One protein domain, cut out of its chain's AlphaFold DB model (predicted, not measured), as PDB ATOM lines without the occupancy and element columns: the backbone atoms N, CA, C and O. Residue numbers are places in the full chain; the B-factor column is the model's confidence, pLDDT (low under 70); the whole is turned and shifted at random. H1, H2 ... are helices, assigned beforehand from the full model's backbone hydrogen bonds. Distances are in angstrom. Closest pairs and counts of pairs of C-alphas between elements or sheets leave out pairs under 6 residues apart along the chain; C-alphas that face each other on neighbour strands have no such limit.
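Overview. This is residues 402 to 472 of the 472 residues of the protein "Hypothetical protein" of Noctiluca scintillans (UniProt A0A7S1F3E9). H1, the longest helix, and H2 make a V-shaped hairpin on one side of a looped middle, residues 432 to 458, with H3 on the other side. The printed part, 71 residues, is all helix, in the order H1, H2, H3, with no named strand. It is compact, radius of gyration of the C-alphas 12.4 A, spans 38 by 28 by 24 A.

Arrangement. H1, residues 402 to 415, and H2, residues 420 to 431, form a helical hairpin, a shallow tilt of 31 degrees, opposite ways. H1 touches H2 with residues 411 to 415 alone; the closest C-alphas, Leu 415 and Arg 423, are 5.8 A apart. H3, residues 459 to 469, is apart from both. Every O i to N i+4 pair is within hydrogen-bond range in H2, 9 of 10 in H1, 6 of 7 in H3.

Along the chain. H1 spans 20.0 A from C-alpha 402 at (227.988, 154.547, 177.733), H2 16.4 A, and H3 15.3 A to C-alpha 469 at (241.866, 173.218, 171.840).

Size, cuts and confidence. The printed part has no cut. The H2 to H3 link is long, 27 residues. Residues 467 to 472 stand free. In 30 residues, among them 424 to 434, pLDDT is under 70.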
ATOM      1  N   ASP A 402     227.383 153.392 177.044       74.62
ATOM      2  CA  ASP A 402     227.988 154.547 177.733       74.62
ATOM      3  C   ASP A 402     227.957 155.837 176.901       74.62
ATOM      4  O   ASP A 402     227.767 156.926 177.437       74.62
ATOM      5  N   GLN A 403     228.084 155.722 175.576       70.00
ATOM      6  CA  GLN A 403     228.012 156.870 174.674       70.00
ATOM      7  C   GLN A 403     226.637 157.544 174.713       70.00
ATOM      8  O   GLN A 403     226.556 158.771 174.749       70.00
ATOM      9  N   LEU A 404     225.558 156.758 174.728       73.00
ATOM     10  CA  LEU A 404     224.210 157.307 174.787       73.00
ATOM     11  C   LEU A 404     223.908 157.894 176.171       73.00
ATOM     12  O   LEU A 404     223.274 158.941 176.276       73.00
ATOM     13  N   VAL A 405     224.409 157.260 177.231       79.81
ATOM     14  CA  VAL A 405     224.318 157.801 178.593       79.81
ATOM     15  C   VAL A 405     224.989 159.177 178.668       79.81
ATOM     16  O   VAL A 405     224.368 160.119 179.150       79.81
ATOM     17  N   ALA A 406     226.195 159.326 178.114       75.19
ATOM     18  CA  ALA A 406     226.906 160.606 178.085       75.19
ATOM     19  C   ALA A 406     226.153 161.690 177.288       75.19
ATOM     20  O   ALA A 406     226.133 162.854 177.691       75.19
ATOM     21  N   GLN A 407     225.503 161.320 176.178       74.00
ATOM     22  CA  GLN A 407     224.661 162.241 175.404       74.00
ATOM     23  C   GLN A 407     223.456 162.727 176.218       74.00
ATOM     24  O   GLN A 407     223.164 163.920 176.212       74.00
ATOM     25  N   VAL A 408     222.781 161.829 176.943       79.06
ATOM     26  CA  VAL A 408     221.654 162.191 177.816       79.06
ATOM     27  C   VAL A 408     222.118 163.065 178.985       79.06
ATOM     28  O   VAL A 408     221.476 164.068 179.269       79.06
ATOM     29  N   GLU A 409     223.265 162.765 179.602       81.19
ATOM     30  CA  GLU A 409     223.861 163.586 180.672       81.19
ATOM     31  C   GLU A 409     224.241 165.002 180.199       81.19
ATOM     32  O   GLU A 409     224.142 165.973 180.952       81.19
ATOM     33  N   GLN A 410     224.717 165.149 178.959       76.38
ATOM     34  CA  GLN A 410     224.964 166.466 178.364       76.38
ATOM     35  C   GLN A 410     223.651 167.199 178.084       76.38
ATOM     36  O   GLN A 410     223.523 168.380 178.400       76.38
ATOM     37  N   LEU A 411     222.670 166.489 177.529       75.62
ATOM     38  CA  LEU A 411     221.377 167.057 177.187       75.62
ATOM     39  C   LEU A 411     220.620 167.524 178.442       75.62
ATOM     40  O   LEU A 411     220.106 168.633 178.445       75.62
ATOM     41  N   GLU A 412     220.613 166.763 179.538       77.00
ATOM     42  CA  GLU A 412     219.977 167.201 180.792       77.00
ATOM     43  C   GLU A 412     220.569 168.508 181.333       77.00
ATOM     44  O   GLU A 412     219.806 169.390 181.723       77.00
ATOM     45  N   ARG A 413     221.898 168.671 181.288       79.31
ATOM     46  CA  ARG A 413     222.569 169.916 181.711       79.31
ATOM     47  C   ARG A 413     222.163 171.114 180.856       79.31
ATOM     48  O   ARG A 413     221.901 172.188 181.381       79.31
ATOM     49  N   LEU A 414     222.067 170.918 179.544       74.56
ATOM     50  CA  LEU A 414     221.660 171.957 178.595       74.56
ATOM     51  C   LEU A 414     220.212 172.424 178.779       74.56
ATOM     52  O   LEU A 414     219.874 173.578 178.498       74.56
ATOM     53  N   LEU A 415     219.349 171.503 179.201       75.44
ATOM     54  CA  LEU A 415     217.911 171.711 179.335       75.44
ATOM     55  C   LEU A 415     217.503 172.233 180.715       75.44
ATOM     56  O   LEU A 415     216.332 172.567 180.912       75.44
ATOM     57  N   GLU A 416     218.427 172.281 181.670       76.81
ATOM     58  CA  GLU A 416     218.158 172.747 183.023       76.81
ATOM     59  C   GLU A 416     217.704 174.218 183.011       76.81
ATOM     60  O   GLU A 416     218.336 175.087 182.411       76.81
ATOM     61  N   GLY A 417     216.554 174.496 183.636       74.19
ATOM     62  CA  GLY A 417     215.969 175.842 183.697       74.19
ATOM     63  C   GLY A 417     215.390 176.384 182.380       74.19
ATOM     64  O   GLY A 417     215.041 177.562 182.330       74.19
ATOM     65  N   ARG A 418     215.284 175.564 181.325       78.31
ATOM     66  CA  ARG A 418     214.736 175.954 180.012       78.31
ATOM     67  C   ARG A 418     213.221 175.763 179.918       78.31
ATOM     68  O   ARG A 418     212.660 174.881 180.571       78.31
ATOM     69  N   SER A 419     212.566 176.546 179.060       74.12
ATOM     70  CA  SER A 419     211.143 176.379 178.728       74.12
ATOM     71  C   SER A 419     210.894 175.103 177.912       74.12
ATOM     72  O   SER A 419     211.803 174.563 177.286       74.12
ATOM     73  N   GLU A 420     209.655 174.607 177.869       67.94
ATOM     74  CA  GLU A 420     209.298 173.418 177.075       67.94
ATOM     75  C   GLU A 420     209.621 173.587 175.576       67.94
ATOM     76  O   GLU A 420     210.137 172.672 174.931       67.94
ATOM     77  N   GLU A 421     209.402 174.787 175.037       69.69
ATOM     78  CA  GLU A 421     209.705 175.148 173.648       69.69
ATOM     79  C   GLU A 421     211.213 175.115 173.373       69.69
ATOM     80  O   GLU A 421     211.658 174.544 172.373       69.69
ATOM     81  N   GLU A 422     212.016 175.671 174.286       73.19
ATOM     82  CA  GLU A 422     213.476 175.596 174.224       73.19
ATOM     83  C   GLU A 422     213.941 174.141 174.310       73.19
ATOM     84  O   GLU A 422     214.773 173.710 173.510       73.19
ATOM     85  N   ARG A 423     213.354 173.353 175.221       74.50
ATOM     86  CA  ARG A 423     213.691 171.936 175.390       74.50
ATOM     87  C   ARG A 423     213.412 171.134 174.125       74.50
ATOM     88  O   ARG A 423     214.260 170.343 173.705       74.50
ATOM     89  N   PHE A 424     212.274 171.377 173.479       69.94
ATOM     90  CA  PHE A 424     211.922 170.753 172.207       69.94
ATOM     91  C   PHE A 424     212.900 171.138 171.087       69.94
ATOM     92  O   PHE A 424     213.390 170.268 170.360       69.94
ATOM     93  N   MET A 425     213.227 172.427 170.956       69.12
ATOM     94  CA  MET A 425     214.141 172.926 169.924       69.12
ATOM     95  C   MET A 425     215.569 172.392 170.094       69.12
ATOM     96  O   MET A 425     216.157 171.915 169.120       69.12
ATOM     97  N   ILE A 426     216.101 172.408 171.322       69.94
ATOM     98  CA  ILE A 426     217.436 171.891 171.662       69.94
ATOM     99  C   ILE A 426     217.504 170.382 171.406       69.94
ATOM    100  O   ILE A 426     218.399 169.909 170.705       69.94
ATOM    101  N   SER A 427     216.519 169.623 171.893       68.94
ATOM    102  CA  SER A 427     216.483 168.163 171.718       68.94
ATOM    103  C   SER A 427     216.403 167.774 170.240       68.94
ATOM    104  O   SER A 427     217.073 166.844 169.791       68.94
ATOM    105  N   ARG A 428     215.632 168.518 169.437       67.00
ATOM    106  CA  ARG A 428     215.524 168.289 167.992       67.00
ATOM    107  C   ARG A 428     216.823 168.618 167.252       67.00
ATOM    108  O   ARG A 428     217.159 167.920 166.294       67.00
ATOM    109  N   ALA A 429     217.559 169.643 167.685       63.50
ATOM    110  CA  ALA A 429     218.890 169.941 167.159       63.50
ATOM    111  C   ALA A 429     219.892 168.816 167.481       63.50
ATOM    112  O   ALA A 429     220.650 168.422 166.600       63.50
ATOM    113  N   PHE A 430     219.818 168.228 168.681       63.91
ATOM    114  CA  PHE A 430     220.629 167.073 169.091       63.91
ATOM    115  C   PHE A 430     220.319 165.791 168.302       63.91
ATOM    116  O   PHE A 430     221.222 165.040 167.947       63.91
ATOM    117  N   VAL A 431     219.049 165.549 167.961       58.41
ATOM    118  CA  VAL A 431     218.642 164.436 167.075       58.41
ATOM    119  C   VAL A 431     219.100 164.653 165.628       58.41
ATOM    120  O   VAL A 431     219.260 163.697 164.854       58.41
ATOM    121  N   CYS A 432     219.338 165.907 165.240       54.94
ATOM    122  CA  CYS A 432     219.889 166.252 163.942       54.94
ATOM    123  C   CYS A 432     221.372 165.857 163.900       54.94
ATOM    124  O   CYS A 432     222.277 166.670 164.018       54.94
ATOM    125  N   THR A 433     221.608 164.570 163.660       62.69
ATOM    126  CA  THR A 433     222.914 163.908 163.479       62.69
ATOM    127  C   THR A 433     223.738 164.454 162.303       62.69
ATOM    128  O   THR A 433     224.738 163.862 161.908       62.69
ATOM    129  N   ILE A 434     223.319 165.566 161.698       67.06
ATOM    130  CA  ILE A 434     224.001 166.255 160.614       67.06
ATOM    131  C   ILE A 434     225.086 167.129 161.231       67.06
ATOM    132  O   ILE A 434     224.811 168.124 161.893       67.06
ATOM    133  N   CYS A 435     226.335 166.759 160.974       74.06
ATOM    134  CA  CYS A 435     227.493 167.525 161.387       74.06
ATOM    135  C   CYS A 435     227.401 168.959 160.861       74.06
ATOM    136  O   CYS A 435     227.402 169.181 159.651       74.06
ATOM    137  N   ARG A 436     227.409 169.936 161.762       79.19
ATOM    138  CA  ARG A 436     227.424 171.362 161.455       79.19
ATOM    139  C   ARG A 436     228.581 171.754 160.542       79.19
ATOM    140  O   ARG A 436     228.401 172.579 159.654       79.19
ATOM    141  N   GLN A 437     229.748 171.146 160.745       85.19
ATOM    142  CA  GLN A 437     230.964 171.487 160.009       85.19
ATOM    143  C   GLN A 437     230.973 170.947 158.576       85.19
ATOM    144  O   GLN A 437     231.440 171.626 157.667       85.19
ATOM    145  N   CYS A 438     230.537 169.702 158.363       85.06
ATOM    146  CA  CYS A 438     230.686 169.039 157.061       85.06
ATOM    147  C   CYS A 438     229.370 168.626 156.400       85.06
ATOM    148  O   CYS A 438     229.398 168.038 155.323       85.06
ATOM    149  N   GLY A 439     228.231 168.873 157.045       80.31
ATOM    150  CA  GLY A 439     226.906 168.482 156.566       80.31
ATOM    151  C   GLY A 439     226.675 166.969 156.503       80.31
ATOM    152  O   GLY A 439     225.622 166.531 156.046       80.31
ATOM    153  N   LYS A 440     227.639 166.141 156.932       79.50
ATOM    154  CA  LYS A 440     227.496 164.681 156.915       79.50
ATOM    155  C   LYS A 440     226.708 164.210 158.118       79.50
ATOM    156  O   LYS A 440     226.953 164.658 159.236       79.50
ATOM    157  N   ARG A 441     225.823 163.244 157.890       72.31
ATOM    158  CA  ARG A 441     225.144 162.537 158.970       72.31
ATOM    159  C   ARG A 441     226.127 161.588 159.656       72.31
ATOM    160  O   ARG A 441     226.675 160.712 158.996       72.31
ATOM    161  N   ASP A 442     226.344 161.769 160.950       68.12
ATOM    162  CA  ASP A 442     227.114 160.861 161.799       68.12
ATOM    163  C   ASP A 442     226.361 160.680 163.124       68.12
ATOM    164  O   ASP A 442     226.379 161.586 163.963       68.12
ATOM    165  N   PRO A 443     225.651 159.553 163.298       60.47
ATOM    166  CA  PRO A 443     224.890 159.281 164.513       60.47
ATOM    167  C   PRO A 443     225.772 159.083 165.745       60.47
ATOM    168  O   PRO A 443     225.310 159.309 166.857       60.47
ATOM    169  N   ASP A 444     227.050 158.756 165.551       61.69
ATOM    170  CA  ASP A 444     228.010 158.578 166.637       61.69
ATOM    171  C   ASP A 444     228.794 159.869 166.933       61.69
ATOM    172  O   ASP A 444     229.824 159.828 167.610       61.69
ATOM    173  N   GLY A 445     228.354 161.003 166.380       70.06
ATOM    174  CA  GLY A 445     228.922 162.321 166.634       70.06
ATOM    175  C   GLY A 445     228.788 162.785 168.087       70.06
ATOM    176  O   GLY A 445     228.303 162.076 168.971       70.06
ATOM    177  N   LEU A 446     229.272 163.996 168.331       67.88
ATOM    178  CA  LEU A 446     229.298 164.643 169.636       67.88
ATOM    179  C   LEU A 446     228.761 166.066 169.482       67.88
ATOM    180  O   LEU A 446     228.994 166.712 168.456       67.88
ATOM    181  N   ALA A 447     228.039 166.548 170.488       67.31
ATOM    182  CA  ALA A 447     227.676 167.954 170.559       67.31
ATOM    183  C   ALA A 447     228.898 168.802 170.930       67.31
ATOM    184  O   ALA A 447     229.816 168.313 171.596       67.31
ATOM    185  N   GLY A 448     228.900 170.048 170.460       68.69
ATOM    186  CA  GLY A 448     229.962 171.000 170.745       68.69
ATOM    187  C   GLY A 448     230.071 171.379 172.224       68.69
ATOM    188  O   GLY A 448     229.198 171.044 173.024       68.69
ATOM    189  N   ASP A 449     231.143 172.082 172.578       66.19
ATOM    190  CA  ASP A 449     231.340 172.760 173.861       66.19
ATOM    191  C   ASP A 449     231.295 174.290 173.679       66.19
ATOM    192  O   ASP A 449     231.311 174.796 172.553       66.19
ATOM    193  N   ASP A 450     231.155 175.016 174.792       75.19
ATOM    194  CA  ASP A 450     231.170 176.482 174.880       75.19
ATOM    195  C   ASP A 450     230.263 177.190 173.849       75.19
ATOM    196  O   ASP A 450     229.039 177.060 173.870       75.19
ATOM    197  N   GLU A 451     230.840 177.948 172.915       70.38
ATOM    198  CA  GLU A 451     230.092 178.687 171.888       70.38
ATOM    199  C   GLU A 451     229.393 177.775 170.854       70.38
ATOM    200  O   GLU A 451     228.574 178.237 170.052       70.38
ATOM    201  N   PHE A 452     229.671 176.467 170.889       69.25
ATOM    202  CA  PHE A 452     229.123 175.455 169.989       69.25
ATOM    203  C   PHE A 452     228.209 174.427 170.684       69.25
ATOM    204  O   PHE A 452     227.832 173.445 170.043       69.25
ATOM    205  N   GLU A 453     227.792 174.654 171.938       60.09
ATOM    206  CA  GLU A 453     227.035 173.703 172.788       60.09
ATOM    207  C   GLU A 453     225.712 173.176 172.180       60.09
ATOM    208  O   GLU A 453     225.184 172.144 172.589       60.09
ATOM    209  N   LEU A 454     225.185 173.848 171.148       58.19
ATOM    210  CA  LEU A 454     223.949 173.493 170.432       58.19
ATOM    211  C   LEU A 454     224.180 172.979 169.000       58.19
ATOM    212  O   LEU A 454     223.252 172.920 168.191       58.19
ATOM    213  N   GLN A 455     225.421 172.646 168.648       71.81
ATOM    214  CA  GLN A 455     225.804 172.201 167.310       71.81
ATOM    215  C   GLN A 455     226.301 170.752 167.355       71.81
ATOM    216  O   GLN A 455     227.138 170.393 168.179       71.81
ATOM    217  N   TRP A 456     225.794 169.905 166.453       73.56
ATOM    218  CA  TRP A 456     226.245 168.519 166.322       73.56
ATOM    219  C   TRP A 456     227.485 168.432 165.435       73.56
ATOM    220  O   TRP A 456     227.499 168.997 164.341       73.56
ATOM    221  N   PHE A 457     228.502 167.673 165.832       77.44
ATOM    222  CA  PHE A 457     229.695 167.428 165.023       77.44
ATOM    223  C   PHE A 457     229.934 165.927 164.860       77.44
ATOM    224  O   PHE A 457     229.895 165.161 165.816       77.44
ATOM    225  N   CYS A 458     230.233 165.479 163.638       81.38
ATOM    226  CA  CYS A 458     230.670 164.099 163.419       81.38
ATOM    227  C   CYS A 458     231.996 163.835 164.139       81.38
ATOM    228  O   CYS A 458     232.797 164.760 164.305       81.38
ATOM    229  N   ARG A 459     232.289 162.575 164.487       80.50
ATOM    230  CA  ARG A 459     233.515 162.212 165.227       80.50
ATOM    231  C   ARG A 459     234.781 162.735 164.559       80.50
ATOM    232  O   ARG A 459     235.702 163.157 165.243       80.50
ATOM    233  N   CYS A 460     234.813 162.742 163.225       83.06
ATOM    234  CA  CYS A 460     235.944 163.235 162.440       83.06
ATOM    235  C   CYS A 460     236.121 164.760 162.526       83.06
ATOM    236  O   CYS A 460     237.247 165.245 162.602       83.06
ATOM    237  N   CYS A 461     235.029 165.525 162.498       83.75
ATOM    238  CA  CYS A 461     235.103 166.978 162.651       83.75
ATOM    239  C   CYS A 461     235.396 167.349 164.104       83.75
ATOM    240  O   CYS A 461     236.232 168.215 164.341       83.75
ATOM    241  N   TRP A 462     234.774 166.657 165.059       82.44
ATOM    242  CA  TRP A 462     234.966 166.921 166.478       82.44
ATOM    243  C   TRP A 462     236.374 166.580 166.965       82.44
ATOM    244  O   TRP A 462     236.981 167.360 167.691       82.44
ATOM    245  N   SER A 463     236.949 165.455 166.524       77.31
ATOM    246  CA  SER A 463     238.321 165.083 166.896       77.31
ATOM    247  C   SER A 463     239.354 166.103 166.419       77.31
ATOM    248  O   SER A 463     240.309 166.373 167.141       77.31
ATOM    249  N   ARG A 464     239.129 166.720 165.251       78.81
ATOM    250  CA  ARG A 464     239.958 167.823 164.740       78.81
ATOM    251  C   ARG A 464     239.851 169.073 165.612       78.81
ATOM    252  O   ARG A 464     240.868 169.698 165.882       78.81
ATOM    253  N   TRP A 465     238.650 169.402 166.085       70.69
ATOM    254  CA  TRP A 465     238.428 170.524 167.001       70.69
ATOM    255  C   TRP A 465     239.091 170.295 168.365       70.69
ATOM    256  O   TRP A 465     239.916 171.105 168.781       70.69
ATOM    257  N   LYS A 466     238.848 169.139 169.002       63.75
ATOM    258  CA  LYS A 466     239.484 168.773 170.281       63.75
ATOM    259  C   LYS A 466     241.011 168.764 170.211       63.75
ATOM    260  O   LYS A 466     241.662 169.187 171.158       63.75
ATOM    261  N   SER A 467     241.598 168.326 169.093       58.62
ATOM    262  CA  SER A 467     243.055 168.375 168.914       58.62
ATOM    263  C   SER A 467     243.621 169.795 168.802       58.62
ATOM    264  O   SER A 467     244.806 169.985 169.046       58.62
ATOM    265  N   CYS A 468     242.797 170.787 168.452       54.88
ATOM    266  CA  CYS A 468     243.208 172.185 168.335       54.88
ATOM    267  C   CYS A 468     242.995 173.003 169.622       54.88
ATOM    268  O   CYS A 468     243.503 174.115 169.685       54.88
ATOM    269  N   HIS A 469     242.230 172.502 170.600       48.72
ATOM    270  CA  HIS A 469     241.866 173.218 171.840       48.72
ATOM    271  C   HIS A 469     242.400 172.547 173.119       48.72
ATOM    272  O   HIS A 469     242.061 172.956 174.227       48.72
ATOM    273  N   LEU A 470     243.261 171.530 173.000       37.88
ATOM    274  CA  LEU A 470     244.070 171.088 174.137       37.88
ATOM    275  C   LEU A 470     245.025 172.233 174.518       37.88
ATOM    276  O   LEU A 470     245.773 172.680 173.644       37.88
ATOM    277  N   PRO A 471     245.034 172.710 175.776       40.62
ATOM    278  CA  PRO A 471     246.072 173.627 176.214       40.62
ATOM    279  C   PRO A 471     247.412 172.895 176.089       40.62
ATOM    280  O   PRO A 471     247.568 171.803 176.641       40.62
ATOM    281  N   THR A 472     248.342 173.465 175.326       35.56
ATOM    282  CA  THR A 472     249.768 173.112 175.402       35.56
ATOM    283  C   THR A 472     250.332 173.408 176.775       35.56
ATOM    284  O   THR A 472     249.989 174.496 177.299       35.56
TER     285      THR A 472